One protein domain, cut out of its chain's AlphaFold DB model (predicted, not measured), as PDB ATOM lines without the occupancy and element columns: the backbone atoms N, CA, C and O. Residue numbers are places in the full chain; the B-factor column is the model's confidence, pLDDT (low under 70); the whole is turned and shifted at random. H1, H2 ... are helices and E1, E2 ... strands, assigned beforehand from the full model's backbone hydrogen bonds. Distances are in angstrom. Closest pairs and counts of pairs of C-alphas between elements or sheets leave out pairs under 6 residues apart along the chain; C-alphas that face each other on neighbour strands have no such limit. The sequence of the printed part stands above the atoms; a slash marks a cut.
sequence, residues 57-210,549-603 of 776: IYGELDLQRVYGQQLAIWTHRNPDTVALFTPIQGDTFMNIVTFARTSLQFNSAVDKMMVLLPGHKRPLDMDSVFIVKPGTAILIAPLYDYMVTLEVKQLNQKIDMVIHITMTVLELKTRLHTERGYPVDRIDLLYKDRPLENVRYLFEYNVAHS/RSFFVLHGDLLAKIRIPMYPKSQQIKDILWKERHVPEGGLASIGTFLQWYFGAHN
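AT A GLANCE: This is residues 57 to 210 and 549 to 603 of the 776 residues of the protein "Ubiquitin-like domain-containing protein" of Biomphalaria glabrata (UniProt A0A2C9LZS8). Two lobes are joined by the short stretch 143 to 146: the larger is a strongly twisted six-stranded sheet that curls round H5, with H1 on its other face and H4 beside H5 near the edge strand E9. The smaller lobe holds the hairpin E5 and E6 with H2, E7 and the short H3. You have 209 printed residues with five named helices and nine named strands, in the order E1 E2 H1 E3 E4 E5 E6 H2 E7 H3 E8 E9 H4 H5; the class is mixed, helices and strands. The large sheet runs E3 E4 E1 E2 E8 E9, mixed; the whole is compact, with a radius of gyration of the C-alphas of 19.1 A, yet elongated, spanning 61 by 39 by 30 A.

IN THESE COORDINATES: Find C-alpha 71 at (143.811, 153.337, 111.248), where E1 (71 to 75) begins. The sheet's other strands are E2 (81 to 85), E3 (111 to 116), E4 (137 to 142), E8 (549 to 555) and E9 (558 to 565, 22.9 A). Look next for the helices H1 (93 to 104, 15.7 A), H4 (570 to 577) and H5 (585 to 599, 21.1 A), which ends at C-alpha 599 (149.710, 136.308, 105.933). The remaining elements are E5 (147 to 154, 21.8 A), E6 (157 to 164, 22.0 A), H2 (169 to 180, 16.0 A), E7 (187 to 191) and H3 (202 to 205).

HOW THE PARTS SIT: In the sheet, E1 and E2 are an antiparallel hairpin, with N 73 and O 83 2.8 A apart, while E2 and E8 are parallel, with N 84 and O 554 2.8 A apart. H5 and H1 are on opposite faces, three layers with the sheet between helices; the closest C-alphas of E1 and H5 are those of Ala 72 and Ser 590, 5.3 A. E2, H1 and E3 form a split strand-helix-strand unit, two strands running the same way with E4 and E1 between them, and its crossover is right-handed. H4 only grazes the sheet with residues 572 to 577; it touches H5, closest at C-alphas 577 and 588, 6.2 A, a helical hairpin at a steep tilt of 39 degrees, opposite ways. Every O i to N i+4 pair is within hydrogen-bond range in H1, H2 and H4; H5 has 9 of 11, and H3 is too short for such a pair. Across the antiparallel hairpin E5 and E6, N 150 and O 161 are 2.9 A apart. The closest C-alphas of H2 and E7 are those of Lys 173 and Ile 187, 6.9 A; E7 pairs with no named strand.

THE WHOLE: The farthest C-alphas, those of Gln 89 and Asn 156, are 61.5 A apart. Residues 211 to 548 are cut out, and C-alphas 210 and 549 are 24.9 A apart. Of the links printed whole, E3 to E4 is long, with 20 residues. The mean pLDDT of the printed part is 79.4; residues under 70 include 57 to 62, 142 to 146 and 600 to 603.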
ATOM      1  N   ILE A  57     160.599 160.764 121.221       50.12
ATOM      2  CA  ILE A  57     161.396 160.114 120.167       50.12
ATOM      3  C   ILE A  57     160.677 160.155 118.806       50.12
ATOM      4  O   ILE A  57     161.337 160.072 117.776       50.12
ATOM      5  N   TYR A  58     159.348 160.301 118.787       57.56
ATOM      6  CA  TYR A  58     158.534 160.216 117.572       57.56
ATOM      7  C   TYR A  58     158.262 161.597 116.944       57.56
ATOM      8  O   TYR A  58     157.875 162.539 117.631       57.56
ATOM      9  N   GLY A  59     158.431 161.713 115.622       56.72
ATOM     10  CA  GLY A  59     158.189 162.962 114.881       56.72
ATOM     11  C   GLY A  59     156.711 163.345 114.683       56.72
ATOM     12  O   GLY A  59     155.807 162.516 114.795       56.72
ATOM     13  N   GLU A  60     156.461 164.611 114.322       59.88
ATOM     14  CA  GLU A  60     155.117 165.109 113.986       59.88
ATOM     15  C   GLU A  60     154.554 164.435 112.720       59.88
ATOM     16  O   GLU A  60     155.137 164.507 111.634       59.88
ATOM     17  N   LEU A  61     153.384 163.805 112.857       65.88
ATOM     18  CA  LEU A  61     152.713 163.042 111.804       65.88
ATOM     19  C   LEU A  61     151.446 163.768 111.321       65.88
ATOM     20  O   LEU A  61     150.507 163.947 112.097       65.88
ATOM     21  N   ASP A  62     151.373 164.134 110.035       68.31
ATOM     22  CA  ASP A  62     150.179 164.779 109.467       68.31
ATOM     23  C   ASP A  62     149.028 163.770 109.276       68.31
ATOM     24  O   ASP A  62     149.022 162.947 108.349       68.31
ATOM     25  N   LEU A  63     148.030 163.863 110.160       74.81
ATOM     26  CA  LEU A  63     146.797 163.071 110.131       74.81
ATOM     27  C   LEU A  63     145.658 163.721 109.322       74.81
ATOM     28  O   LEU A  63     144.641 163.066 109.087       74.81
ATOM     29  N   GLN A  64     145.803 164.960 108.828       69.69
ATOM     30  CA  GLN A  64     144.706 165.695 108.169       69.69
ATOM     31  C   GLN A  64     144.174 164.973 106.920       69.69
ATOM     32  O   GLN A  64     142.992 165.067 106.593       69.69
ATOM     33  N   ARG A  65     145.023 164.194 106.236       69.75
ATOM     34  CA  ARG A  65     144.656 163.425 105.029       69.75
ATOM     35  C   ARG A  65     143.924 162.107 105.296       69.75
ATOM     36  O   ARG A  65     143.458 161.483 104.344       69.75
ATOM     37  N   VAL A  66     143.844 161.677 106.554       69.56
ATOM     38  CA  VAL A  66     143.137 160.459 106.998       69.56
ATOM     39  C   VAL A  66     142.042 160.759 108.027       69.56
ATOM     40  O   VAL A  66     141.518 159.844 108.657       69.56
ATOM     41  N   TYR A  67     141.647 162.030 108.159       76.94
ATOM     42  CA  TYR A  67     140.490 162.456 108.948       76.94
ATOM     43  C   TYR A  67     139.249 161.599 108.638       76.94
ATOM     44  O   TYR A  67     138.876 161.412 107.477       76.94
ATOM     45  N   GLY A  68     138.628 161.048 109.685       69.88
ATOM     46  CA  GLY A  68     137.452 160.179 109.579       69.88
ATOM     47  C   GLY A  68     137.707 158.764 109.031       69.88
ATOM     48  O   GLY A  68     136.756 157.989 108.922       69.88
ATOM     49  N   GLN A  69     138.951 158.388 108.706       80.62
ATOM     50  CA  GLN A  69     139.304 157.044 108.230       80.62
ATOM     51  C   GLN A  69     140.058 156.247 109.295       80.62
ATOM     52  O   GLN A  69     141.071 156.692 109.824       80.62
ATOM     53  N   GLN A  70     139.591 155.034 109.591       85.75
ATOM     54  CA  GLN A  70     140.128 154.254 110.701       85.75
ATOM     55  C   GLN A  70     141.511 153.661 110.389       85.75
ATOM     56  O   GLN A  70     141.692 152.908 109.425       85.75
ATOM     57  N   LEU A  71     142.479 153.934 111.262       87.31
ATOM     58  CA  LEU A  71     143.811 153.337 111.248       87.31
ATOM     59  C   LEU A  71     143.804 152.051 112.084       87.31
ATOM     60  O   LEU A  71     143.389 152.055 113.243       87.31
ATOM     61  N   ALA A  72     144.276 150.953 111.496       89.94
ATOM     62  CA  ALA A  72     144.397 149.673 112.186       89.94
ATOM     63  C   ALA A  72     145.708 149.613 112.971       89.94
ATOM     64  O   ALA A  72     146.777 149.744 112.382       89.94
ATOM     65  N   ILE A  73     145.628 149.383 114.279       91.25
ATOM     66  CA  ILE A  73     146.771 149.259 115.184       91.25
ATOM     67  C   ILE A  73     146.841 147.817 115.689       91.25
ATOM     68  O   ILE A  73     145.861 147.286 116.213       91.25
ATOM     69  N   TRP A  74     147.994 147.172 115.532       90.94
ATOM     70  CA  TRP A  74     148.233 145.792 115.960       90.94
ATOM     71  C   TRP A  74     149.471 145.702 116.855       90.94
ATOM     72  O   TRP A  74     150.434 146.439 116.653       90.94
ATOM     73  N   THR A  75     149.474 144.775 117.818       84.94
ATOM     74  CA  THR A  75     150.599 144.546 118.737       84.94
ATOM     75  C   THR A  75     151.022 143.083 118.781       84.94
ATOM     76  O   THR A  75     150.193 142.174 118.824       84.94
ATOM     77  N   HIS A  76     152.334 142.856 118.844       75.31
ATOM     78  CA  HIS A  76     152.907 141.522 119.013       75.31
ATOM     79  C   HIS A  76     152.543 140.865 120.360       75.31
ATOM     80  O   HIS A  76     152.573 139.639 120.455       75.31
ATOM     81  N   ARG A  77     152.182 141.656 121.387       73.88
ATOM     82  CA  ARG A  77     151.811 141.167 122.731       73.88
ATOM     83  C   ARG A  77     150.465 140.441 122.747       73.88
ATOM     84  O   ARG A  77     150.307 139.443 123.439       73.88
ATOM     85  N   ASN A  78     149.515 140.940 121.957       78.00
ATOM     86  CA  ASN A  78     148.177 140.383 121.773       78.00
ATOM     87  C   ASN A  78     147.946 140.141 120.271       78.00
ATOM     88  O   ASN A  78     147.197 140.886 119.635       78.00
ATOM     89  N   PRO A  79     148.588 139.116 119.676       76.44
ATOM     90  CA  PRO A  79     148.689 138.974 118.223       76.44
ATOM     91  C   PRO A  79     147.349 138.697 117.524       76.44
ATOM     92  O   PRO A  79     147.265 138.852 116.308       76.44
ATOM     93  N   ASP A  80     146.314 138.314 118.277       81.81
ATOM     94  CA  ASP A  80     144.950 138.066 117.792       81.81
ATOM     95  C   ASP A  80     144.027 139.303 117.911       81.81
ATOM     96  O   ASP A  80     142.843 139.209 117.587       81.81
ATOM     97  N   THR A  81     144.536 140.461 118.346       87.62
ATOM     98  CA  THR A  81     143.752 141.696 118.541       87.62
ATOM     99  C   THR A  81     144.243 142.821 117.628       87.62
ATOM    100  O   THR A  81     145.443 143.054 117.500       87.62
ATOM    101  N   VAL A  82     143.308 143.546 117.011       90.56
ATOM    102  CA  VAL A  82     143.555 144.760 116.218       90.56
ATOM    103  C   VAL A  82     142.629 145.859 116.737       90.56
ATOM    104  O   VAL A  82     141.426 145.640 116.844       90.56
ATOM    105  N   ALA A  83     143.150 147.040 117.048       90.38
ATOM    106  CA  ALA A  83     142.338 148.195 117.431       90.38
ATOM    107  C   ALA A  83     142.184 149.174 116.259       90.38
ATOM    108  O   ALA A  83     143.095 149.316 115.445       90.38
ATOM    109  N   LEU A  84     141.040 149.851 116.165       90.06
ATOM    110  CA  LEU A  84     140.756 150.872 115.157       90.06
ATOM    111  C   LEU A  84     140.706 152.263 115.792       90.06
ATOM    112  O   LEU A  84     139.709 152.631 116.420       90.06
ATOM    113  N   PHE A  85     141.760 153.044 115.565       89.00
ATOM    114  CA  PHE A  85     141.811 154.463 115.909       89.00
ATOM    115  C   PHE A  85     141.146 155.298 114.805       89.00
ATOM    116  O   PHE A  85     141.325 154.998 113.627       89.00
ATOM    117  N   THR A  86     140.387 156.338 115.159       87.69
ATOM    118  CA  THR A  86     139.693 157.210 114.187       87.69
ATOM    119  C   THR A  86     140.199 158.642 114.340       87.69
ATOM    120  O   THR A  86     139.801 159.281 115.307       87.69
ATOM    121  N   PRO A  87     141.038 159.154 113.420       85.44
ATOM    122  CA  PRO A  87     141.582 160.503 113.521       85.44
ATOM    123  C   PRO A  87     140.496 161.576 113.383       85.44
ATOM    124  O   PRO A  87     139.764 161.618 112.384       85.44
ATOM    125  N   ILE A  88     140.431 162.460 114.372       85.19
ATOM    126  CA  ILE A  88     139.602 163.663 114.434       85.19
ATOM    127  C   ILE A  88     140.480 164.885 114.101       85.19
ATOM    128  O   ILE A  88     141.709 164.842 114.139       85.19
ATOM    129  N   GLN A  89     139.861 165.995 113.697       79.38
ATOM    130  CA  GLN A  89     140.578 167.232 113.401       79.38
ATOM    131  C   GLN A  89     141.247 167.771 114.674       79.38
ATOM    132  O   GLN A  89     140.561 168.076 115.644       79.38
ATOM    133  N   GLY A  90     142.573 167.915 114.638       76.25
ATOM    134  CA  GLY A  90     143.382 168.323 115.792       76.25
ATOM    135  C   GLY A  90     144.050 167.167 116.542       76.25
ATOM    136  O   GLY A  90     144.885 167.441 117.398       76.25
ATOM    137  N   ASP A  91     143.755 165.904 116.205       81.12
ATOM    138  CA  ASP A  91     144.509 164.772 116.753       81.12
ATOM    139  C   ASP A  91     145.980 164.829 116.326       81.12
ATOM    140  O   ASP A  91     146.313 165.078 115.163       81.12
ATOM    141  N   THR A  92     146.854 164.526 117.280       80.50
ATOM    142  CA  THR A  92     148.302 164.407 117.101       80.50
ATOM    143  C   THR A  92     148.737 162.943 117.190       80.50
ATOM    144  O   THR A  92     147.949 162.046 117.505       80.50
ATOM    145  N   PHE A  93     150.028 162.680 116.975       77.44
ATOM    146  CA  PHE A  93     150.594 161.355 117.224       77.44
ATOM    147  C   PHE A  93     150.432 160.900 118.690       77.44
ATOM    148  O   PHE A  93     150.174 159.722 118.937       77.44
ATOM    149  N   MET A  94     150.473 161.819 119.662       79.88
ATOM    150  CA  MET A  94     150.305 161.479 121.082       79.88
ATOM    151  C   MET A  94     148.918 160.894 121.382       79.88
ATOM    152  O   MET A  94     148.798 159.986 122.200       79.88
ATOM    153  N   ASN A  95     147.874 161.308 120.656       86.38
ATOM    154  CA  ASN A  95     146.534 160.719 120.771       86.38
ATOM    155  C   ASN A  95     146.534 159.228 120.366       86.38
ATOM    156  O   ASN A  95     145.858 158.412 120.997       86.38
ATOM    157  N   ILE A  96     147.342 158.851 119.365       85.12
ATOM    158  CA  ILE A  96     147.546 157.455 118.940       85.12
ATOM    159  C   ILE A  96     148.344 156.675 119.996       85.12
ATOM    160  O   ILE A  96     147.985 155.537 120.309       85.12
ATOM    161  N   VAL A  97     149.392 157.278 120.572       83.69
ATOM    162  CA  VAL A  97     150.196 156.678 121.654       83.69
ATOM    163  C   VAL A  97     149.335 156.386 122.879       83.69
ATOM    164  O   VAL A  97     149.289 155.242 123.332       83.69
ATOM    165  N   THR A  98     148.583 157.374 123.363       85.62
ATOM    166  CA  THR A  98     147.671 157.236 124.506       85.62
ATOM    167  C   THR A  98     146.586 156.190 124.244       85.62
ATOM    168  O   THR A  98     146.336 155.333 125.095       85.62
ATOM    169  N   PHE A  99     145.994 156.169 123.045       88.38
ATOM    170  CA  PHE A  99     145.042 155.124 122.658       88.38
ATOM    171  C   PHE A  99     145.676 153.723 122.672       88.38
ATOM    172  O   PHE A  99     145.097 152.787 123.220       88.38
ATOM    173  N   ALA A 100     146.886 153.555 122.134       86.31
ATOM    174  CA  ALA A 100     147.585 152.269 122.147       86.31
ATOM    175  C   ALA A 100     148.007 151.827 123.561       86.31
ATOM    176  O   ALA A 100     147.950 150.633 123.876       86.31
ATOM    177  N   ARG A 101     148.401 152.773 124.424       85.44
ATOM    178  CA  ARG A 101     148.764 152.547 125.833       85.44
ATOM    179  C   ARG A 101     147.561 151.982 126.597       85.44
ATOM    180  O   ARG A 101     147.671 150.916 127.201       85.44
ATOM    181  N   THR A 102     146.389 152.601 126.446       84.25
ATOM    182  CA  THR A 102     145.135 152.180 127.098       84.25
ATOM    183  C   THR A 102     144.514 150.919 126.481       84.25
ATOM    184  O   THR A 102     144.098 150.021 127.208       84.25
ATOM    185  N   SER A 103     144.441 150.812 125.149       82.69
ATOM    186  CA  SER A 103     143.690 149.742 124.466       82.69
ATOM    187  C   SER A 103     144.510 148.496 124.116       82.69
ATOM    188  O   SER A 103     143.934 147.420 123.957       82.69
ATOM    189  N   LEU A 104     145.834 148.616 123.962       83.00
ATOM    190  CA  LEU A 104     146.717 147.537 123.492       83.00
ATOM    191  C   LEU A 104     147.922 147.270 124.412       83.00
ATOM    192  O   LEU A 104     148.758 146.433 124.068       83.00
ATOM    193  N   GLN A 105     147.993 147.926 125.578       81.69
ATOM    194  CA  GLN A 105     149.092 147.803 126.548       81.69
ATOM    195  C   GLN A 105     150.468 148.174 125.959       81.69
ATOM    196  O   GLN A 105     151.480 147.550 126.292       81.69
ATOM    197  N   PHE A 106     150.499 149.174 125.068       82.38
ATOM    198  CA  PHE A 106     151.742 149.745 124.543       82.38
ATOM    199  C   PHE A 106     152.602 150.320 125.672       82.38
ATOM    200  O   PHE A 106     152.104 151.072 126.512       82.38
ATOM    201  N   ASN A 107     153.895 149.998 125.667       80.44
ATOM    202  CA  ASN A 107     154.865 150.529 126.616       80.44
ATOM    203  C   ASN A 107     156.085 151.113 125.877       80.44
ATOM    204  O   ASN A 107     156.867 150.373 125.278       80.44
ATOM    205  N   SER A 108     156.250 152.433 125.985       73.94
ATOM    206  CA  SER A 108     157.290 153.263 125.356       73.94
ATOM    207  C   SER A 108     158.727 152.790 125.630       73.94
ATOM    208  O   SER A 108     159.594 152.948 124.774       73.94
ATOM    209  N   ALA A 109     158.987 152.150 126.774       69.00
ATOM    210  CA  ALA A 109     160.325 151.687 127.160       69.00
ATOM    211  C   ALA A 109     160.753 150.351 126.514       69.00
ATOM    212  O   ALA A 109     161.918 149.964 126.610       69.00
ATOM    213  N   VAL A 110     159.823 149.597 125.918       69.88
ATOM    214  CA  VAL A 110     160.054 148.209 125.455       69.88
ATOM    215  C   VAL A 110     159.374 147.865 124.129       69.88
ATOM    216  O   VAL A 110     159.693 146.830 123.543       69.88
ATOM    217  N   ASP A 111     158.489 148.721 123.625       78.50
ATOM    218  CA  ASP A 111     157.813 148.585 122.339       78.50
ATOM    219  C   ASP A 111     158.123 149.791 121.431       78.50
ATOM    220  O   ASP A 111     158.260 150.919 121.897       78.50
ATOM    221  N   LYS A 112     158.171 149.571 120.113       81.31
ATOM    222  CA  LYS A 112     158.326 150.611 119.087       81.31
ATOM    223  C   LYS A 112     157.141 150.615 118.124       81.31
ATOM    224  O   LYS A 112     156.742 149.560 117.620       81.31
ATOM    225  N   MET A 113     156.606 151.800 117.826       83.50
ATOM    226  CA  MET A 113     155.597 151.970 116.775       83.50
ATOM    227  C   MET A 113     156.232 152.074 115.384       83.50
ATOM    228  O   MET A 113     157.204 152.794 115.182       83.50
ATOM    229  N   MET A 114     155.645 151.370 114.415       83.44
ATOM    230  CA  MET A 114     156.095 151.298 113.021       83.44
ATOM    231  C   MET A 114     154.909 151.488 112.062       83.44
ATOM    232  O   MET A 114     153.790 151.074 112.368       83.44
ATOM    233  N   VAL A 115     155.139 152.051 110.871       85.81
ATOM    234  CA  VAL A 115     154.085 152.352 109.882       85.81
ATOM    235  C   VAL A 115     154.088 151.355 108.726       85.81
ATOM    236  O   VAL A 115     155.027 151.294 107.936       85.81
ATOM    237  N   LEU A 116     152.997 150.620 108.542       84.75
ATOM    238  CA  LEU A 116     152.773 149.762 107.384       84.75
ATOM    239  C   LEU A 116     151.878 150.467 106.353       84.75
ATOM    240  O   LEU A 116     150.648 150.460 106.450       84.75
ATOM    241  N   LEU A 117     152.505 151.054 105.332       82.81
ATOM    242  CA  LEU A 117     151.802 151.648 104.193       82.81
ATOM    243  C   LEU A 117     151.194 150.569 103.266       82.81
ATOM    244  O   LEU A 117     151.794 149.501 103.095       82.81
ATOM    245  N   PRO A 118     150.068 150.850 102.579       79.88
ATOM    246  CA  PRO A 118     149.494 149.946 101.583       79.88
ATOM    247  C   PRO A 118     150.524 149.445 100.558       79.88
ATOM    248  O   PRO A 118     151.342 150.207 100.035       79.88
ATOM    249  N   GLY A 119     150.491 148.139 100.278       70.81
ATOM    250  CA  GLY A 119     151.373 147.478  99.309       70.81
ATOM    251  C   GLY A 119     152.843 147.320  99.729       70.81
ATOM    252  O   GLY A 119     153.606 146.696  98.990       70.81
ATOM    253  N   HIS A 120     153.263 147.837 100.889       72.94
ATOM    254  CA  HIS A 120     154.635 147.668 101.372       72.94
ATOM    255  C   HIS A 120     154.833 146.290 102.020       72.94
ATOM    256  O   HIS A 120     153.986 145.797 102.760       72.94
ATOM    257  N   LYS A 121     155.984 145.657 101.752       68.38
ATOM    258  CA  LYS A 121     156.351 144.352 102.339       68.38
ATOM    259  C   LYS A 121     156.990 144.458 103.728       68.38
ATOM    260  O   LYS A 121     157.001 143.477 104.467       68.38
ATOM    261  N   ARG A 122     157.546 145.625 104.056       71.50
ATOM    262  CA  ARG A 122     158.169 145.956 105.342       71.50
ATOM    263  C   ARG A 122     157.510 147.226 105.884       71.50
ATOM    264  O   ARG A 122     157.247 148.122 105.079       71.50
ATOM    265  N   PRO A 123     157.236 147.308 107.193       79.31
ATOM    266  CA  PRO A 123     156.841 148.550 107.819       79.31
ATOM    267  C   PRO A 123     158.049 149.489 107.887       79.31
ATOM    268  O   PRO A 123     159.201 149.056 107.963       79.31
ATOM    269  N   LEU A 124     157.755 150.776 107.819       79.88
ATOM    270  CA  LEU A 124     158.697 151.876 107.879       79.88
ATOM    271  C   LEU A 124     158.799 152.392 109.313       79.88
ATOM    272  O   LEU A 124     157.875 152.226 110.111       79.88
ATOM    273  N   ASP A 125     159.926 153.018 109.621       74.06
ATOM    274  CA  ASP A 125     160.094 153.740 110.878       74.06
ATOM    275  C   ASP A 125     159.184 154.976 110.898       74.06
ATOM    276  O   ASP A 125     159.002 155.601 109.847       74.06
ATOM    277  N   MET A 126     158.631 155.336 112.058       71.81
ATOM    278  CA  MET A 126     157.749 156.508 112.192       71.81
ATOM    279  C   MET A 126     158.447 157.783 111.703       71.81
ATOM    280  O   MET A 126     157.905 158.489 110.858       71.81
ATOM    281  N   ASP A 127     159.707 157.984 112.096       67.25
ATOM    282  CA  ASP A 127     160.541 159.141 111.729       67.25
ATOM    283  C   ASP A 127     160.773 159.290 110.213       67.25
ATOM    284  O   ASP A 127     161.211 160.335 109.732       67.25
ATOM    285  N   SER A 128     160.500 158.234 109.436       69.62
ATOM    286  CA  SER A 128     160.625 158.233 107.974       69.62
ATOM    287  C   SER A 128     159.315 158.542 107.234       69.62
ATOM    288  O   SER A 128     159.306 158.588 106.001       69.62
ATOM    289  N   VAL A 129     158.206 158.755 107.955       71.88
ATOM    290  CA  VAL A 129     156.862 158.936 107.387       71.88
ATOM    291  C   VAL A 129     156.202 160.204 107.926       71.88
ATOM    292  O   VAL A 129     155.645 160.212 109.012       71.88
ATOM    293  N   PHE A 130     156.164 161.257 107.107       68.31
ATOM    294  CA  PHE A 130     155.504 162.526 107.458       68.31
ATOM    295  C   PHE A 130     154.010 162.586 107.089       68.31
ATOM    296  O   PHE A 130     153.290 163.451 107.575       68.31
ATOM    297  N   ILE A 131     153.534 161.706 106.194       70.69
ATOM    298  CA  ILE A 131     152.168 161.749 105.639       70.69
ATOM    299  C   ILE A 131     151.556 160.346 105.629       70.69
ATOM    300  O   ILE A 131     152.051 159.446 104.941       70.69
ATOM    301  N   VAL A 132     150.429 160.178 106.323       75.44
ATOM    302  CA  VAL A 132     149.653 158.926 106.334       75.44
ATOM    303  C   VAL A 132     148.757 158.829 105.092       75.44
ATOM    304  O   VAL A 132     148.248 159.827 104.583       75.44
ATOM    305  N   LYS A 133     148.557 157.608 104.578       77.94
ATOM    306  CA  LYS A 133     147.640 157.317 103.465       77.94
ATOM    307  C   LYS A 133     146.415 156.526 103.950       77.94
ATOM    308  O   LYS A 133     146.541 155.739 104.889       77.94
ATOM    309  N   PRO A 134     145.261 156.653 103.270       77.94
ATOM    310  CA  PRO A 134     144.134 155.737 103.422       77.94
ATOM    311  C   PRO A 134     144.572 154.267 103.410       77.94
ATOM    312  O   PRO A 134     145.317 153.843 102.524       77.94
ATOM    313  N   GLY A 135     144.116 153.486 104.390       77.81
ATOM    314  CA  GLY A 135     144.450 152.063 104.509       77.81
ATOM    315  C   GLY A 135     145.839 151.744 105.083       77.81
ATOM    316  O   GLY A 135     146.277 150.598 104.976       77.81
ATOM    317  N   THR A 136     146.540 152.709 105.683       86.06
ATOM    318  CA  THR A 136     147.744 152.450 106.495       86.06
ATOM    319  C   THR A 136     147.399 151.703 107.790       86.06
ATOM    320  O   THR A 136     146.357 151.948 108.398       86.06
ATOM    321  N   ALA A 137     148.293 150.816 108.232       88.12
ATOM    322  CA  ALA A 137     148.246 150.184 109.551       88.12
ATOM    323  C   ALA A 137     149.477 150.568 110.392       88.12
ATOM    324  O   ALA A 137     150.553 150.809 109.847       88.12
ATOM    325  N   ILE A 138     149.328 150.604 111.713       89.12
ATOM    326  CA  ILE A 138     150.397 150.839 112.687       89.12
ATOM    327  C   ILE A 138     150.702 149.512 113.384       89.12
ATOM    328  O   ILE A 138     149.797 148.793 113.810       89.12
ATOM    329  N   LEU A 139     151.983 149.168 113.483       86.81
ATOM    330  CA  LEU A 139     152.450 147.923 114.084       86.81
ATOM    331  C   LEU A 139     153.311 148.237 115.306       86.81
ATOM    332  O   LEU A 139     154.289 148.972 115.205       86.81
ATOM    333  N   ILE A 140     152.960 147.643 116.440       85.75
ATOM    334  CA  ILE A 140     153.693 147.738 117.698       85.75
ATOM    335  C   ILE A 140     154.606 146.511 117.803       85.75
ATOM    336  O   ILE A 140     154.180 145.402 118.155       85.75
ATOM    337  N   ALA A 141     155.871 146.713 117.444       75.88
ATOM    338  CA  ALA A 141     156.944 145.725 117.521       75.88
ATOM    339  C   ALA A 141     157.704 145.861 118.857       75.88
ATOM    340  O   ALA A 141     157.623 146.916 119.480       75.88
ATOM    341  N   PRO A 142     158.437 144.838 119.327       69.88
ATOM    342  CA  PRO A 142     159.336 145.015 120.466       69.88
ATOM    343  C   PRO A 142     160.515 145.926 120.078       69.88
ATOM    344  O   PRO A 142     161.037 145.836 118.965       69.88
ATOM    345  N   LEU A 143     160.931 146.802 120.996       65.25
ATOM    346  CA  LEU A 143     162.049 147.741 120.819       65.25
ATOM    347  C   LEU A 143     163.417 147.029 120.838       65.25
ATOM    348  O   LEU A 143     164.369 147.497 120.217       65.25
ATOM    349  N   TYR A 144     163.495 145.878 121.512       59.66
ATOM    350  CA  TYR A 144     164.692 145.046 121.654       59.66
ATOM    351  C   TYR A 144     164.430 143.607 121.177       59.66
ATOM    352  O   TYR A 144     163.284 143.153 121.165       59.66
ATOM    353  N   ASP A 145     165.488 142.872 120.816       56.59
ATOM    354  CA  ASP A 145     165.427 141.454 120.415       56.59
ATOM    355  C   ASP A 145     164.920 140.619 121.618       56.59
ATOM    356  O   ASP A 145     165.661 140.340 122.564       56.59
ATOM    357  N   TYR A 146     163.617 140.300 121.644       63.59
ATOM    358  CA  TYR A 146     162.939 139.739 122.820       63.59
ATOM    359  C   TYR A 146     163.265 138.249 122.979       63.59
ATOM    360  O   TYR A 146     162.568 137.350 122.492       63.59
ATOM    361  N   MET A 147     164.380 138.006 123.665       71.62
ATOM    362  CA  MET A 147     164.841 136.681 124.054       71.62
ATOM    363  C   MET A 147     164.044 136.178 125.264       71.62
ATOM    364  O   MET A 147     164.035 136.797 126.328       71.62
ATOM    365  N   VAL A 148     163.406 135.020 125.117       79.12
ATOM    366  CA  VAL A 148     162.715 134.311 126.199       79.12
ATOM    367  C   VAL A 148     163.513 133.085 126.617       79.12
ATOM    368  O   VAL A 148     164.054 132.369 125.777       79.12
ATOM    369  N   THR A 149     163.552 132.801 127.917       86.44
ATOM    370  CA  THR A 149     164.017 131.503 128.410       86.44
ATOM    371  C   THR A 149     162.855 130.523 128.323       86.44
ATOM    372  O   THR A 149     161.797 130.775 128.902       86.44
ATOM    373  N   LEU A 150     163.032 129.423 127.593       89.94
ATOM    374  CA  LEU A 150     162.092 128.306 127.544       89.94
ATOM    375  C   LEU A 150     162.651 127.111 128.293       89.94
ATOM    376  O   LEU A 150     163.819 126.773 128.123       89.94
ATOM    377  N   GLU A 151     161.785 126.425 129.026       91.00
ATOM    378  CA  GLU A 151     162.110 125.134 129.617       91.00
ATOM    379  C   GLU A 151     161.687 124.035 128.632       91.00
ATOM    380  O   GLU A 151     160.501 123.816 128.387       91.00
ATOM    381  N   VAL A 152     162.637 123.318 128.047       90.88
ATOM    382  CA  VAL A 152     162.350 122.184 127.168       90.88
ATOM    383  C   VAL A 152     162.521 120.884 127.939       90.88
ATOM    384  O   VAL A 152     163.614 120.544 128.385       90.88
ATOM    385  N   LYS A 153     161.417 120.155 128.111       89.00
ATOM    386  CA  LYS A 153     161.349 118.885 128.832       89.00
ATOM    387  C   LYS A 153     161.326 117.690 127.889       89.00
ATOM    388  O   LYS A 153     160.552 117.647 126.935       89.00
ATOM    389  N   GLN A 154     162.095 116.664 128.232       84.00
ATOM    390  CA  GLN A 154     162.017 115.340 127.624       84.00
ATOM    391  C   GLN A 154     162.049 114.280 128.726       84.00
ATOM    392  O   GLN A 154     163.087 114.044 129.345       84.00
ATOM    393  N   LEU A 155     160.908 113.627 128.963       76.38
ATOM    394  CA  LEU A 155     160.718 112.697 130.085       76.38
ATOM    395  C   LEU A 155     161.132 113.358 131.418       76.38
ATOM    396  O   LEU A 155     160.496 114.323 131.839       76.38
ATOM    397  N   ASN A 156     162.204 112.869 132.047       73.25
ATOM    398  CA  ASN A 156     162.730 113.374 133.320       73.25
ATOM    399  C   ASN A 156     163.836 114.436 133.155       73.25
ATOM    400  O   ASN A 156     164.323 114.956 134.156       73.25
ATOM    401  N   GLN A 157     164.255 114.749 131.925       75.88
ATOM    402  CA  GLN A 157     165.222 115.814 131.648       75.88
ATOM    403  C   GLN A 157     164.507 117.135 131.370       75.88
ATOM    404  O   GLN A 157     163.437 117.159 130.757       75.88
ATOM    405  N   LYS A 158     165.139 118.237 131.774       84.31
ATOM    406  CA  LYS A 158     164.756 119.608 131.424       84.31
ATOM    407  C   LYS A 158     165.985 120.377 130.940       84.31
ATOM    408  O   LYS A 158     167.103 120.029 131.309       84.31
ATOM    409  N   ILE A 159     165.767 121.382 130.103       85.88
ATOM    410  CA  ILE A 159     166.810 122.191 129.471       85.88
ATOM    411  C   ILE A 159     166.293 123.622 129.399       85.88
ATOM    412  O   ILE A 159     165.249 123.844 128.789       85.88
ATOM    413  N   ASP A 160     167.011 124.583 129.966       88.81
ATOM    414  CA  ASP A 160     166.638 125.992 129.856       88.81
ATOM    415  C   ASP A 160     167.373 126.615 128.657       88.81
ATOM    416  O   ASP A 160     168.601 126.692 128.638       88.81
ATOM    417  N   MET A 161     166.628 127.037 127.630       87.88
ATOM    418  CA  MET A 161     167.173 127.629 126.400       87.88
ATOM    419  C   MET A 161     166.712 129.076 126.224       87.88
ATOM    420  O   MET A 161     165.515 129.356 126.186       87.88
ATOM    421  N   VAL A 162     167.663 129.990 126.026       87.44
ATOM    422  CA  VAL A 162     167.396 131.413 125.749       87.44
ATOM    423  C   VAL A 162     167.254 131.621 124.239       87.44
ATOM    424  O   VAL A 162     168.248 131.571 123.514       87.44
ATOM    425  N   ILE A 163     166.029 131.819 123.752       85.12
ATOM    426  CA  ILE A 163     165.648 131.799 122.325       85.12
ATOM    427  C   ILE A 163     164.842 133.044 121.925       85.12
ATOM    428  O   ILE A 163     164.184 133.654 122.761       85.12
ATOM    429  N   HIS A 164     164.845 133.409 120.640       79.62
ATOM    430  CA  HIS A 164     164.078 134.563 120.160       79.62
ATOM    431  C   HIS A 164     162.634 134.169 119.824       79.62
ATOM    432  O   HIS A 164     162.410 133.191 119.108       79.62
ATOM    433  N   ILE A 165     161.637 134.931 120.282       71.94
ATOM    434  CA  ILE A 165     160.228 134.514 120.147       71.94
ATOM    435  C   ILE A 165     159.705 134.511 118.693       71.94
ATOM    436  O   ILE A 165     158.742 133.813 118.369       71.94
ATOM    437  N   THR A 166     160.367 135.237 117.785       70.62
ATOM    438  CA  THR A 166     160.073 135.194 116.340       70.62
ATOM    439  C   THR A 166     160.819 134.080 115.594       70.62
ATOM    440  O   THR A 166     160.862 134.124 114.365       70.62
ATOM    441  N   MET A 167     161.455 133.131 116.290       76.25
ATOM    442  CA  MET A 167     161.981 131.928 115.642       76.25
ATOM    443  C   MET A 167     160.835 131.053 115.134       76.25
ATOM    444  O   MET A 167     159.758 130.998 115.742       76.25
ATOM    445  N   THR A 168     161.075 130.346 114.033       80.88
ATOM    446  CA  THR A 168     160.181 129.263 113.602       80.88
ATOM    447  C   THR A 168     160.343 128.029 114.492       80.88
ATOM    448  O   THR A 168     161.380 127.801 115.122       80.88
ATOM    449  N   VAL A 169     159.319 127.179 114.526       87.00
ATOM    450  CA  VAL A 169     159.380 125.867 115.191       87.00
ATOM    451  C   VAL A 169     160.484 124.994 114.577       87.00
ATOM    452  O   VAL A 169     161.158 124.266 115.305       87.00
ATOM    453  N   LEU A 170     160.721 125.099 113.262       86.31
ATOM    454  CA  LEU A 170     161.838 124.428 112.595       86.31
ATOM    455  C   LEU A 170     163.204 124.933 113.084       86.31
ATOM    456  O   LEU A 170     164.064 124.120 113.411       86.31
ATOM    457  N   GLU A 171     163.408 126.250 113.196       84.62
ATOM    458  CA  GLU A 171     164.643 126.823 113.753       84.62
ATOM    459  C   GLU A 171     164.895 126.366 115.195       84.62
ATOM    460  O   GLU A 171     166.031 126.043 115.547       84.62
ATOM    461  N   LEU A 172     163.847 126.276 116.023       90.38
ATOM    462  CA  LEU A 172     163.963 125.751 117.385       90.38
ATOM    463  C   LEU A 172     164.382 124.270 117.398       90.38
ATOM    464  O   LEU A 172     165.229 123.885 118.203       90.38
ATOM    465  N   LYS A 173     163.855 123.443 116.485       89.75
ATOM    466  CA  LYS A 173     164.290 122.042 116.323       89.75
ATOM    467  C   LYS A 173     165.735 121.937 115.833       89.75
ATOM    468  O   LYS A 173     166.485 121.115 116.350       89.75
ATOM    469  N   THR A 174     166.158 122.790 114.901       87.75
ATOM    470  CA  THR A 174     167.561 122.877 114.454       87.75
ATOM    471  C   THR A 174     168.488 123.306 115.589       87.75
ATOM    472  O   THR A 174     169.588 122.780 115.725       87.75
ATOM    473  N   ARG A 175     168.041 124.208 116.468       88.00
ATOM    474  CA  ARG A 175     168.802 124.577 117.664       88.00
ATOM    475  C   ARG A 175     168.901 123.427 118.671       88.00
ATOM    476  O   ARG A 175     169.995 123.158 119.154       88.00
ATOM    477  N   LEU A 176     167.809 122.698 118.911       86.06
ATOM    478  CA  LEU A 176     167.820 121.458 119.697       86.06
ATOM    479  C   LEU A 176     168.748 120.390 119.098       86.06
ATOM    480  O   LEU A 176     169.405 119.667 119.842       86.06
ATOM    481  N   HIS A 177     168.856 120.307 117.770       82.38
ATOM    482  CA  HIS A 177     169.845 119.451 117.119       82.38
ATOM    483  C   HIS A 177     171.281 119.891 117.432       82.38
ATOM    484  O   HIS A 177     172.101 119.056 117.794       82.38
ATOM    485  N   THR A 178     171.586 121.187 117.369       80.56
ATOM    486  CA  THR A 178     172.925 121.699 117.702       80.56
ATOM    487  C   THR A 178     173.276 121.520 119.185       80.56
ATOM    488  O   THR A 178     174.405 121.159 119.497       80.56
ATOM    489  N   GLU A 179     172.329 121.749 120.101       81.44
ATOM    490  CA  GLU A 179     172.575 121.700 121.553       81.44
ATOM    491  C   GLU A 179     172.460 120.287 122.164       81.44
ATOM    492  O   GLU A 179     173.025 120.037 123.228       81.44
ATOM    493  N   ARG A 180     171.732 119.353 121.531       75.88
ATOM    494  CA  ARG A 180     171.497 117.990 122.058       75.88
ATOM    495  C   ARG A 180     171.721 116.849 121.062       75.88
ATOM    496  O   ARG A 180     171.602 115.684 121.436       75.88
ATOM    497  N   GLY A 181     172.024 117.135 119.798       71.44
ATOM    498  CA  GLY A 181     172.190 116.129 118.743       71.44
ATOM    499  C   GLY A 181     170.890 115.449 118.293       71.44
ATOM    500  O   GLY A 181     170.942 114.486 117.527       71.44
ATOM    501  N   TYR A 182     169.719 115.920 118.740       78.94
ATOM    502  CA  TYR A 182     168.422 115.342 118.372       78.94
ATOM    503  C   TYR A 182     168.133 115.543 116.872       78.94
ATOM    504  O   TYR A 182     168.256 116.667 116.393       78.94
ATOM    505  N   PRO A 183     167.745 114.514 116.098       75.06
ATOM    506  CA  PRO A 183     167.497 114.673 114.663       75.06
ATOM    507  C   PRO A 183     166.278 115.561 114.391       75.06
ATOM    508  O   PRO A 183     165.170 115.259 114.835       75.06
ATOM    509  N   VAL A 184     166.465 116.646 113.631       81.94
ATOM    510  CA  VAL A 184     165.417 117.647 113.336       81.94
ATOM    511  C   VAL A 184     164.161 117.004 112.732       81.94
ATOM    512  O   VAL A 184     163.043 117.370 113.092       81.94
ATOM    513  N   ASP A 185     164.343 116.000 111.868       79.81
ATOM    514  CA  ASP A 185     163.280 115.256 111.181       79.81
ATOM    515  C   ASP A 185     162.568 114.208 112.057       79.81
ATOM    516  O   ASP A 185     161.665 113.529 111.567       79.81
ATOM    517  N   ARG A 186     162.972 114.052 113.326       79.50
ATOM    518  CA  ARG A 186     162.402 113.102 114.300       79.50
ATOM    519  C   ARG A 186     161.805 113.774 115.535       79.50
ATOM    520  O   ARG A 186     161.161 113.095 116.331       79.50
ATOM    521  N   ILE A 187     161.998 115.080 115.714       84.19
ATOM    522  CA  ILE A 187     161.438 115.824 116.847       84.19
ATOM    523  C   ILE A 187     159.991 116.220 116.540       84.19
ATOM    524  O   ILE A 187     159.722 116.925 115.564       84.19
ATOM    525  N   ASP A 188     159.074 115.883 117.439       87.38
ATOM    526  CA  ASP A 188     157.823 116.606 117.650       87.38
ATOM    527  C   ASP A 188     157.947 117.490 118.897       87.38
ATOM    528  O   ASP A 188     158.503 117.085 119.919       87.38
ATOM    529  N   LEU A 189     157.442 118.722 118.801       91.38
ATOM    530  CA  LEU A 189     157.357 119.657 119.923       91.38
ATOM    531  C   LEU A 189     155.892 119.846 120.299       91.38
ATOM    532  O   LEU A 189     155.044 120.004 119.419       91.38
ATOM    533  N   LEU A 190     155.608 119.852 121.597       89.75
ATOM    534  CA  LEU A 190     154.267 119.988 122.156       89.75
ATOM    535  C   LEU A 190     154.227 121.157 123.152       89.75
ATOM    536  O   LEU A 190     155.057 121.234 124.060       89.75
ATOM    537  N   TYR A 191     153.236 122.041 123.017       90.06
ATOM    538  CA  TYR A 191     152.969 123.141 123.946       90.06
ATOM    539  C   TYR A 191     151.489 123.187 124.317       90.06
ATOM    540  O   TYR A 191     150.645 123.208 123.423       90.06
ATOM    541  N   LYS A 192     151.159 123.239 125.617       85.44
ATOM    542  CA  LYS A 192     149.760 123.266 126.107       85.44
ATOM    543  C   LYS A 192     148.889 122.189 125.421       85.44
ATOM    544  O   LYS A 192     147.818 122.487 124.896       85.44
ATOM    545  N   ASP A 193     149.413 120.963 125.363       76.31
ATOM    546  CA  ASP A 193     148.848 119.782 124.684       76.31
ATOM    547  C   ASP A 193     148.594 119.925 123.168       76.31
ATOM    548  O   ASP A 193     147.881 119.118 122.571       76.31
ATOM    549  N   ARG A 194     149.197 120.922 122.508       82.25
ATOM    550  CA  ARG A 194     149.109 121.130 121.055       82.25
ATOM    551  C   ARG A 194     150.453 120.858 120.381       82.25
ATOM    552  O   ARG A 194     151.469 121.369 120.856       82.25
ATOM    553  N   PRO A 195     150.487 120.091 119.279       87.44
ATOM    554  CA  PRO A 195     151.702 119.908 118.497       87.44
ATOM    555  C   PRO A 195     152.075 121.211 117.785       87.44
ATOM    556  O   PRO A 195     151.201 121.978 117.372       87.44
ATOM    557  N   LEU A 196     153.373 121.441 117.620       89.50
ATOM    558  CA  LEU A 196     153.896 122.608 116.924       89.50
ATOM    559  C   LEU A 196     154.220 122.278 115.457       89.50
ATOM    560  O   LEU A 196     155.068 121.436 115.157       89.50
ATOM    561  N   GLU A 197     153.554 122.979 114.542       86.88
ATOM    562  CA  GLU A 197     153.806 122.970 113.095       86.88
ATOM    563  C   GLU A 197     155.119 123.697 112.761       86.88
ATOM    564  O   GLU A 197     155.301 124.849 113.156       86.88
ATOM    565  N   ASN A 198     156.008 123.058 111.987       83.25
ATOM    566  CA  ASN A 198     157.369 123.537 111.687       83.25
ATOM    567  C   ASN A 198     157.423 124.942 111.063       83.25
ATOM    568  O   ASN A 198     158.368 125.685 111.320       83.25
ATOM    569  N   VAL A 199     156.415 125.291 110.257       76.62
ATOM    570  CA  VAL A 199     156.320 126.559 109.509       76.62
ATOM    571  C   VAL A 199     155.828 127.747 110.343       76.62
ATOM    572  O   VAL A 199     155.826 128.872 109.851       76.62
ATOM    573  N   ARG A 200     155.386 127.521 111.587       72.31
ATOM    574  CA  ARG A 200     154.855 128.577 112.462       72.31
ATOM    575  C   ARG A 200     155.907 129.156 113.389       72.31
ATOM    576  O   ARG A 200     156.919 128.518 113.682       72.31
ATOM    577  N   TYR A 201     155.631 130.354 113.888       76.12
ATOM    578  CA  TYR A 201     156.481 131.057 114.844       76.12
ATOM    579  C   TYR A 201     156.062 130.767 116.286       76.12
ATOM    580  O   TYR A 201     154.898 130.480 116.568       76.12
ATOM    581  N   LEU A 202     156.996 130.878 117.229       80.81
ATOM    582  CA  LEU A 202     156.724 130.547 118.632       80.81
ATOM    583  C   LEU A 202     155.729 131.517 119.295       80.81
ATOM    584  O   LEU A 202     154.863 131.066 120.050       80.81
ATOM    585  N   PHE A 203     155.758 132.812 118.950       73.56
ATOM    586  CA  PHE A 203     154.742 133.765 119.428       73.56
ATOM    587  C   PHE A 203     153.314 133.385 118.990       73.56
ATOM    588  O   PHE A 203     152.367 133.693 119.702       73.56
ATOM    589  N   GLU A 204     153.118 132.678 117.867       70.50
ATOM    590  CA  GLU A 204     151.773 132.305 117.388       70.50
ATOM    591  C   GLU A 204     151.085 131.258 118.267       70.50
ATOM    592  O   GLU A 204     149.862 131.121 118.226       70.50
ATOM    593  N   TYR A 205     151.856 130.534 119.077       76.00
ATOM    594  CA  TYR A 205     151.335 129.614 120.084       76.00
ATOM    595  C   TYR A 205     151.174 130.276 121.459       76.00
ATOM    596  O   TYR A 205     150.801 129.600 122.421       76.00
ATOM    597  N   ASN A 206     151.446 131.584 121.567       75.88
ATOM    598  CA  ASN A 206     151.573 132.321 122.823       75.88
ATOM    599  C   ASN A 206     152.550 131.617 123.784       75.88
ATOM    600  O   ASN A 206     152.242 131.398 124.963       75.88
ATOM    601  N   VAL A 207     153.701 131.197 123.240       79.88
ATOM    602  CA  VAL A 207     154.883 130.824 124.025       79.88
ATOM    603  C   VAL A 207     155.444 132.099 124.662       79.88
ATOM    604  O   VAL A 207     155.528 133.138 124.015       79.88
ATOM    605  N   ALA A 208     155.804 132.028 125.939       76.75
ATOM    606  CA  ALA A 208     156.292 133.156 126.733       76.75
ATOM    607  C   ALA A 208     157.523 132.749 127.558       76.75
ATOM    608  O   ALA A 208     157.875 131.569 127.605       76.75
ATOM    609  N   HIS A 209     158.146 133.705 128.251       78.88
ATOM    610  CA  HIS A 209     159.197 133.411 129.230       78.88
ATOM    611  C   HIS A 209     158.732 132.343 130.246       78.88
ATOM    612  O   HIS A 209     157.568 132.325 130.650       78.88
ATOM    613  N   SER A 210     159.627 131.419 130.604       84.00
ATOM    614  CA  SER A 210     159.362 130.244 131.453       84.00
ATOM    615  C   SER A 210     158.270 129.291 130.939       84.00
ATOM    616  O   SER A 210     157.723 128.498 131.705       84.00
ATOM    617  N   ARG A 549     142.325 131.453 112.035       75.25
ATOM    618  CA  ARG A 549     142.708 132.467 113.013       75.25
ATOM    619  C   ARG A 549     141.523 133.404 113.208       75.25
ATOM    620  O   ARG A 549     140.834 133.753 112.248       75.25
ATOM    621  N   SER A 550     141.238 133.758 114.454       84.19
ATOM    622  CA  SER A 550     140.230 134.767 114.768       84.19
ATOM    623  C   SER A 550     140.950 136.039 115.169       84.19
ATOM    624  O   SER A 550     141.716 135.992 116.122       84.19
ATOM    625  N   PHE A 551     140.678 137.138 114.475       87.50
ATOM    626  CA  PHE A 551     141.097 138.464 114.903       87.50
ATOM    627  C   PHE A 551     139.922 139.171 115.566       87.50
ATOM    628  O   PHE A 551     138.817 139.210 115.018       87.50
ATOM    629  N   PHE A 552     140.170 139.707 116.753       88.81
ATOM    630  CA  PHE A 552     139.250 140.566 117.476       88.81
ATOM    631  C   PHE A 552     139.548 142.015 117.101       88.81
ATOM    632  O   PHE A 552     140.656 142.498 117.324       88.81
ATOM    633  N   VAL A 553     138.572 142.683 116.490       89.75
ATOM    634  CA  VAL A 553     138.673 144.081 116.070       89.75
ATOM    635  C   VAL A 553     137.941 144.945 117.088       89.75
ATOM    636  O   VAL A 553     136.735 144.782 117.268       89.75
ATOM    637  N   LEU A 554     138.681 145.833 117.751       87.31
ATOM    638  CA  LEU A 554     138.180 146.780 118.750       87.31
ATOM    639  C   LEU A 554     137.934 148.145 118.103       87.31
ATOM    640  O   LEU A 554     138.839 148.690 117.469       87.31
ATOM    641  N   HIS A 555     136.744 148.716 118.278       84.94
ATOM    642  CA  HIS A 555     136.408 150.052 117.781       84.94
ATOM    643  C   HIS A 555     135.346 150.719 118.669       84.94
ATOM    644  O   HIS A 555     134.162 150.394 118.575       84.94
ATOM    645  N   GLY A 556     135.762 151.634 119.550       79.25
ATOM    646  CA  GLY A 556     134.893 152.117 120.630       79.25
ATOM    647  C   GLY A 556     134.399 150.943 121.485       79.25
ATOM    648  O   GLY A 556     135.175 150.035 121.785       79.25
ATOM    649  N   ASP A 557     133.101 150.911 121.785       76.81
ATOM    650  CA  ASP A 557     132.452 149.796 122.498       76.81
ATOM    651  C   ASP A 557     132.224 148.543 121.622       76.81
ATOM    652  O   ASP A 557     131.726 147.520 122.100       76.81
ATOM    653  N   LEU A 558     132.546 148.600 120.323       77.94
ATOM    654  CA  LEU A 558     132.266 147.524 119.377       77.94
ATOM    655  C   LEU A 558     133.429 146.524 119.291       77.94
ATOM    656  O   LEU A 558     134.578 146.877 119.021       77.94
ATOM    657  N   LEU A 559     133.086 145.240 119.440       84.75
ATOM    658  CA  LEU A 559     133.978 144.091 119.274       84.75
ATOM    659  C   LEU A 559     133.521 143.227 118.087       84.75
ATOM    660  O   LEU A 559     132.583 142.437 118.210       84.75
ATOM    661  N   ALA A 560     134.207 143.325 116.947       86.50
ATOM    662  CA  ALA A 560     133.976 142.449 115.794       86.50
ATOM    663  C   ALA A 560     134.955 141.258 115.794       86.50
ATOM    664  O   ALA A 560     136.084 141.363 116.269       86.50
ATOM    665  N   LYS A 561     134.541 140.105 115.248       89.00
ATOM    666  CA  LYS A 561     135.368 138.883 115.202       89.00
ATOM    667  C   LYS A 561     135.541 138.365 113.776       89.00
ATOM    668  O   LYS A 561     134.755 137.543 113.303       89.00
ATOM    669  N   ILE A 562     136.633 138.767 113.134       88.88
ATOM    670  CA  ILE A 562     136.971 138.346 111.773       88.88
ATOM    671  C   ILE A 562     137.638 136.966 111.825       88.88
ATOM    672  O   ILE A 562     138.635 136.771 112.520       88.88
ATOM    673  N   ARG A 563     137.107 135.986 111.085       85.81
ATOM    674  CA  ARG A 563     137.703 134.641 110.968       85.81
ATOM    675  C   ARG A 563     138.398 134.479 109.626       85.81
ATOM    676  O   ARG A 563     137.748 134.520 108.585       85.81
ATOM    677  N   ILE A 564     139.698 134.218 109.656       82.69
ATOM    678  CA  ILE A 564     140.549 134.136 108.468       82.69
ATOM    679  C   ILE A 564     141.188 132.745 108.424       82.69
ATOM    680  O   ILE A 564     141.705 132.301 109.449       82.69
ATOM    681  N   PRO A 565     141.149 132.020 107.291       74.31
ATOM    682  CA  PRO A 565     141.916 130.787 107.128       74.31
ATOM    683  C   PRO A 565     143.395 131.008 107.477       74.31
ATOM    684  O   PRO A 565     143.928 132.058 107.143       74.31
ATOM    685  N   MET A 566     144.074 130.033 108.091       67.25
ATOM    686  CA  MET A 566     145.513 130.163 108.414       67.25
ATOM    687  C   MET A 566     146.403 130.395 107.178       67.25
ATOM    688  O   MET A 566     147.447 131.027 107.291       67.25
ATOM    689  N   TYR A 567     145.960 129.944 105.998       65.12
ATOM    690  CA  TYR A 567     146.644 130.128 104.713       65.12
ATOM    691  C   TYR A 567     145.707 130.805 103.696       65.12
ATOM    692  O   TYR A 567     145.162 130.138 102.811       65.12
ATOM    693  N   PRO A 568     145.420 132.109 103.842       70.62
ATOM    694  CA  PRO A 568     144.426 132.789 103.029       70.62
ATOM    695  C   PRO A 568     145.062 133.350 101.748       70.62
ATOM    696  O   PRO A 568     146.013 134.134 101.790       70.62
ATOM    697  N   LYS A 569     144.497 133.022 100.580       73.25
ATOM    698  CA  LYS A 569     144.857 133.720  99.332       73.25
ATOM    699  C   LYS A 569     144.454 135.193  99.440       73.25
ATOM    700  O   LYS A 569     143.428 135.503 100.044       73.25
ATOM    701  N   SER A 570     145.184 136.114  98.803       74.56
ATOM    702  CA  SER A 570     144.889 137.560  98.903       74.56
ATOM    703  C   SER A 570     143.453 137.921  98.504       74.56
ATOM    704  O   SER A 570     142.867 138.827  99.093       74.56
ATOM    705  N   GLN A 571     142.858 137.189  97.554       74.62
ATOM    706  CA  GLN A 571     141.446 137.354  97.200       74.62
ATOM    707  C   GLN A 571     140.507 136.904  98.329       74.62
ATOM    708  O   GLN A 571     139.569 137.620  98.646       74.62
ATOM    709  N   GLN A 572     140.801 135.796  99.017       78.75
ATOM    710  CA  GLN A 572     139.993 135.324 100.147       78.75
ATOM    711  C   GLN A 572     140.018 136.308 101.325       78.75
ATOM    712  O   GLN A 572     138.989 136.488 101.967       78.75
ATOM    713  N   ILE A 573     141.151 136.977 101.590       82.56
ATOM    714  CA  ILE A 573     141.211 138.060 102.592       82.56
ATOM    715  C   ILE A 573     140.227 139.175 102.208       82.56
ATOM    716  O   ILE A 573     139.414 139.581 103.035       82.56
ATOM    717  N   LYS A 574     140.254 139.631 100.946       81.75
ATOM    718  CA  LYS A 574     139.319 140.651 100.443       81.75
ATOM    719  C   LYS A 574     137.866 140.188 100.558       81.75
ATOM    720  O   LYS A 574     137.061 140.915 101.121       81.75
ATOM    721  N   ASP A 575     137.547 138.981 100.095       83.38
ATOM    722  CA  ASP A 575     136.185 138.431 100.101       83.38
ATOM    723  C   ASP A 575     135.612 138.252 101.519       83.38
ATOM    724  O   ASP A 575     134.393 138.258 101.688       83.38
ATOM    725  N   ILE A 576     136.470 138.049 102.528       85.75
ATOM    726  CA  ILE A 576     136.084 137.995 103.946       85.75
ATOM    727  C   ILE A 576     135.804 139.406 104.469       85.75
ATOM    728  O   ILE A 576     134.742 139.630 105.044       85.75
ATOM    729  N   LEU A 577     136.709 140.362 104.231       85.00
ATOM    730  CA  LEU A 577     136.553 141.747 104.690       85.00
ATOM    731  C   LEU A 577     135.345 142.444 104.048       85.00
ATOM    732  O   LEU A 577     134.573 143.077 104.752       85.00
ATOM    733  N   TRP A 578     135.114 142.245 102.748       82.81
ATOM    734  CA  TRP A 578     133.946 142.774 102.024       82.81
ATOM    735  C   TRP A 578     132.595 142.221 102.508       82.81
ATOM    736  O   TRP A 578     131.547 142.743 102.131       82.81
ATOM    737  N   LYS A 579     132.593 141.143 103.301       83.94
ATOM    738  CA  LYS A 579     131.380 140.566 103.901       83.94
ATOM    739  C   LYS A 579     131.189 140.972 105.357       83.94
ATOM    740  O   LYS A 579     130.123 140.696 105.907       83.94
ATOM    741  N   GLU A 580     132.190 141.593 105.976       82.94
ATOM    742  CA  GLU A 580     132.097 142.053 107.354       82.94
ATOM    743  C   GLU A 580     131.274 143.343 107.417       82.94
ATOM    744  O   GLU A 580     131.485 144.266 106.637       82.94
ATOM    745  N   ARG A 581     130.298 143.386 108.329       78.75
ATOM    746  CA  ARG A 581     129.332 144.496 108.445       78.75
ATOM    747  C   ARG A 581     129.500 145.315 109.718       78.75
ATOM    748  O   ARG A 581     128.929 146.392 109.824       78.75
ATOM    749  N   HIS A 582     130.254 144.795 110.684       79.06
ATOM    750  CA  HIS A 582     130.444 145.422 111.993       79.06
ATOM    751  C   HIS A 582     131.719 146.275 112.055       79.06
ATOM    752  O   HIS A 582     132.022 146.856 113.089       79.06
ATOM    753  N   VAL A 583     132.481 146.341 110.961       81.56
ATOM    754  CA  VAL A 583     133.721 147.115 110.851       81.56
ATOM    755  C   VAL A 583     133.486 148.290 109.895       81.56
ATOM    756  O   VAL A 583     132.995 148.052 108.791       81.56
ATOM    757  N   PRO A 584     133.835 149.538 110.270       79.19
ATOM    758  CA  PRO A 584     133.702 150.697 109.388       79.19
ATOM    759  C   PRO A 584     134.477 150.541 108.071       79.19
ATOM    760  O   PRO A 584     135.585 150.000 108.060       79.19
ATOM    761  N   GLU A 585     133.943 151.080 106.970       70.94
ATOM    762  CA  GLU A 585     134.531 150.921 105.627       70.94
ATOM    763  C   GLU A 585     135.985 151.420 105.532       70.94
ATOM    764  O   GLU A 585     136.821 150.763 104.906       70.94
ATOM    765  N   GLY A 586     136.328 152.523 106.211       67.88
ATOM    766  CA  GLY A 586     137.707 153.024 106.284       67.88
ATOM    767  C   GLY A 586     138.666 152.054 106.992       67.88
ATOM    768  O   GLY A 586     139.811 151.890 106.566       67.88
ATOM    769  N   GLY A 587     138.175 151.341 108.009       78.75
ATOM    770  CA  GLY A 587     138.920 150.317 108.748       78.75
ATOM    771  C   GLY A 587     139.149 149.028 107.959       78.75
ATOM    772  O   GLY A 587     140.166 148.362 108.148       78.75
ATOM    773  N   LEU A 588     138.260 148.678 107.023       84.25
ATOM    774  CA  LEU A 588     138.437 147.491 106.174       84.25
ATOM    775  C   LEU A 588     139.694 147.594 105.293       84.25
ATOM    776  O   LEU A 588     140.356 146.582 105.048       84.25
ATOM    777  N   ALA A 589     140.059 148.801 104.849       82.38
ATOM    778  CA  ALA A 589     141.266 149.027 104.056       82.38
ATOM    779  C   ALA A 589     142.551 148.837 104.883       82.38
ATOM    780  O   ALA A 589     143.472 148.150 104.437       82.38
ATOM    781  N   SER A 590     142.607 149.397 106.096       86.50
ATOM    782  CA  SER A 590     143.776 149.316 106.982       86.50
ATOM    783  C   SER A 590     143.961 147.916 107.572       86.50
ATOM    784  O   SER A 590     145.068 147.372 107.539       86.50
ATOM    785  N   ILE A 591     142.869 147.260 107.976       88.62
ATOM    786  CA  ILE A 591     142.864 145.833 108.325       88.62
ATOM    787  C   ILE A 591     143.288 144.985 107.113       88.62
ATOM    788  O   ILE A 591     144.083 144.059 107.256       88.62
ATOM    789  N   GLY A 592     142.826 145.312 105.903       86.38
ATOM    790  CA  GLY A 592     143.234 144.641 104.666       86.38
ATOM    791  C   GLY A 592     144.740 144.698 104.407       86.38
ATOM    792  O   GLY A 592     145.331 143.670 104.069       86.38
ATOM    793  N   THR A 593     145.365 145.861 104.607       86.44
ATOM    794  CA  THR A 593     146.825 146.044 104.534       86.44
ATOM    795  C   THR A 593     147.545 145.210 105.595       86.44
ATOM    796  O   THR A 593     148.446 144.441 105.249       86.44
ATOM    797  N   PHE A 594     147.117 145.290 106.862       88.38
ATOM    798  CA  PHE A 594     147.681 144.491 107.955       88.38
ATOM    799  C   PHE A 594     147.625 142.987 107.655       88.38
ATOM    800  O   PHE A 594     148.646 142.310 107.712       88.38
ATOM    801  N   LEU A 595     146.461 142.459 107.273       86.88
ATOM    802  CA  LEU A 595     146.268 141.027 107.034       86.88
ATOM    803  C   LEU A 595     147.041 140.520 105.814       86.88
ATOM    804  O   LEU A 595     147.575 139.411 105.843       86.88
ATOM    805  N   GLN A 596     147.136 141.324 104.750       83.19
ATOM    806  CA  GLN A 596     147.962 140.991 103.589       83.19
ATOM    807  C   GLN A 596     149.455 140.995 103.928       83.19
ATOM    808  O   GLN A 596     150.179 140.154 103.406       83.19
ATOM    809  N   TRP A 597     149.919 141.878 104.816       82.06
ATOM    810  CA  TRP A 597     151.288 141.828 105.334       82.06
ATOM    811  C   TRP A 597     151.506 140.623 106.255       82.06
ATOM    812  O   TRP A 597     152.478 139.895 106.063       82.06
ATOM    813  N   TYR A 598     150.585 140.365 107.187       79.19
ATOM    814  CA  TYR A 598     150.653 139.288 108.175       79.19
ATOM    815  C   TYR A 598     150.766 137.916 107.492       79.19
ATOM    816  O   TYR A 598     151.766 137.208 107.637       79.19
ATOM    817  N   PHE A 599     149.789 137.589 106.640       75.81
ATOM    818  CA  PHE A 599     149.710 136.308 105.933       75.81
ATOM    819  C   PHE A 599     150.538 136.241 104.639       75.81
ATOM    820  O   PHE A 599     150.725 135.148 104.099       75.81
ATOM    821  N   GLY A 600     151.056 137.374 104.149       61.59
ATOM    822  CA  GLY A 600     151.628 137.561 102.806       61.59
ATOM    823  C   GLY A 600     152.861 136.740 102.423       61.59
ATOM    824  O   GLY A 600     153.346 136.897 101.305       61.59
ATOM    825  N   ALA A 601     153.356 135.865 103.302       51.97
ATOM    826  CA  ALA A 601     154.350 134.850 102.952       51.97
ATOM    827  C   ALA A 601     153.775 133.736 102.053       51.97
ATOM    828  O   ALA A 601     154.477 133.223 101.194       51.97
ATOM    829  N   HIS A 602     152.487 133.401 102.180       47.94
ATOM    830  CA  HIS A 602     151.938 132.134 101.669       47.94
ATOM    831  C   HIS A 602     151.400 132.165 100.221       47.94
ATOM    832  O   HIS A 602     150.524 131.373  99.874       47.94
ATOM    833  N   ASN A 603     151.869 133.080  99.366       37.19
ATOM    834  CA  ASN A 603     151.439 133.150  97.960       37.19
ATOM    835  C   ASN A 603     152.621 133.079  96.980       37.19
ATOM    836  O   ASN A 603     153.066 134.115  96.481       37.19
TER     837      ASN A 603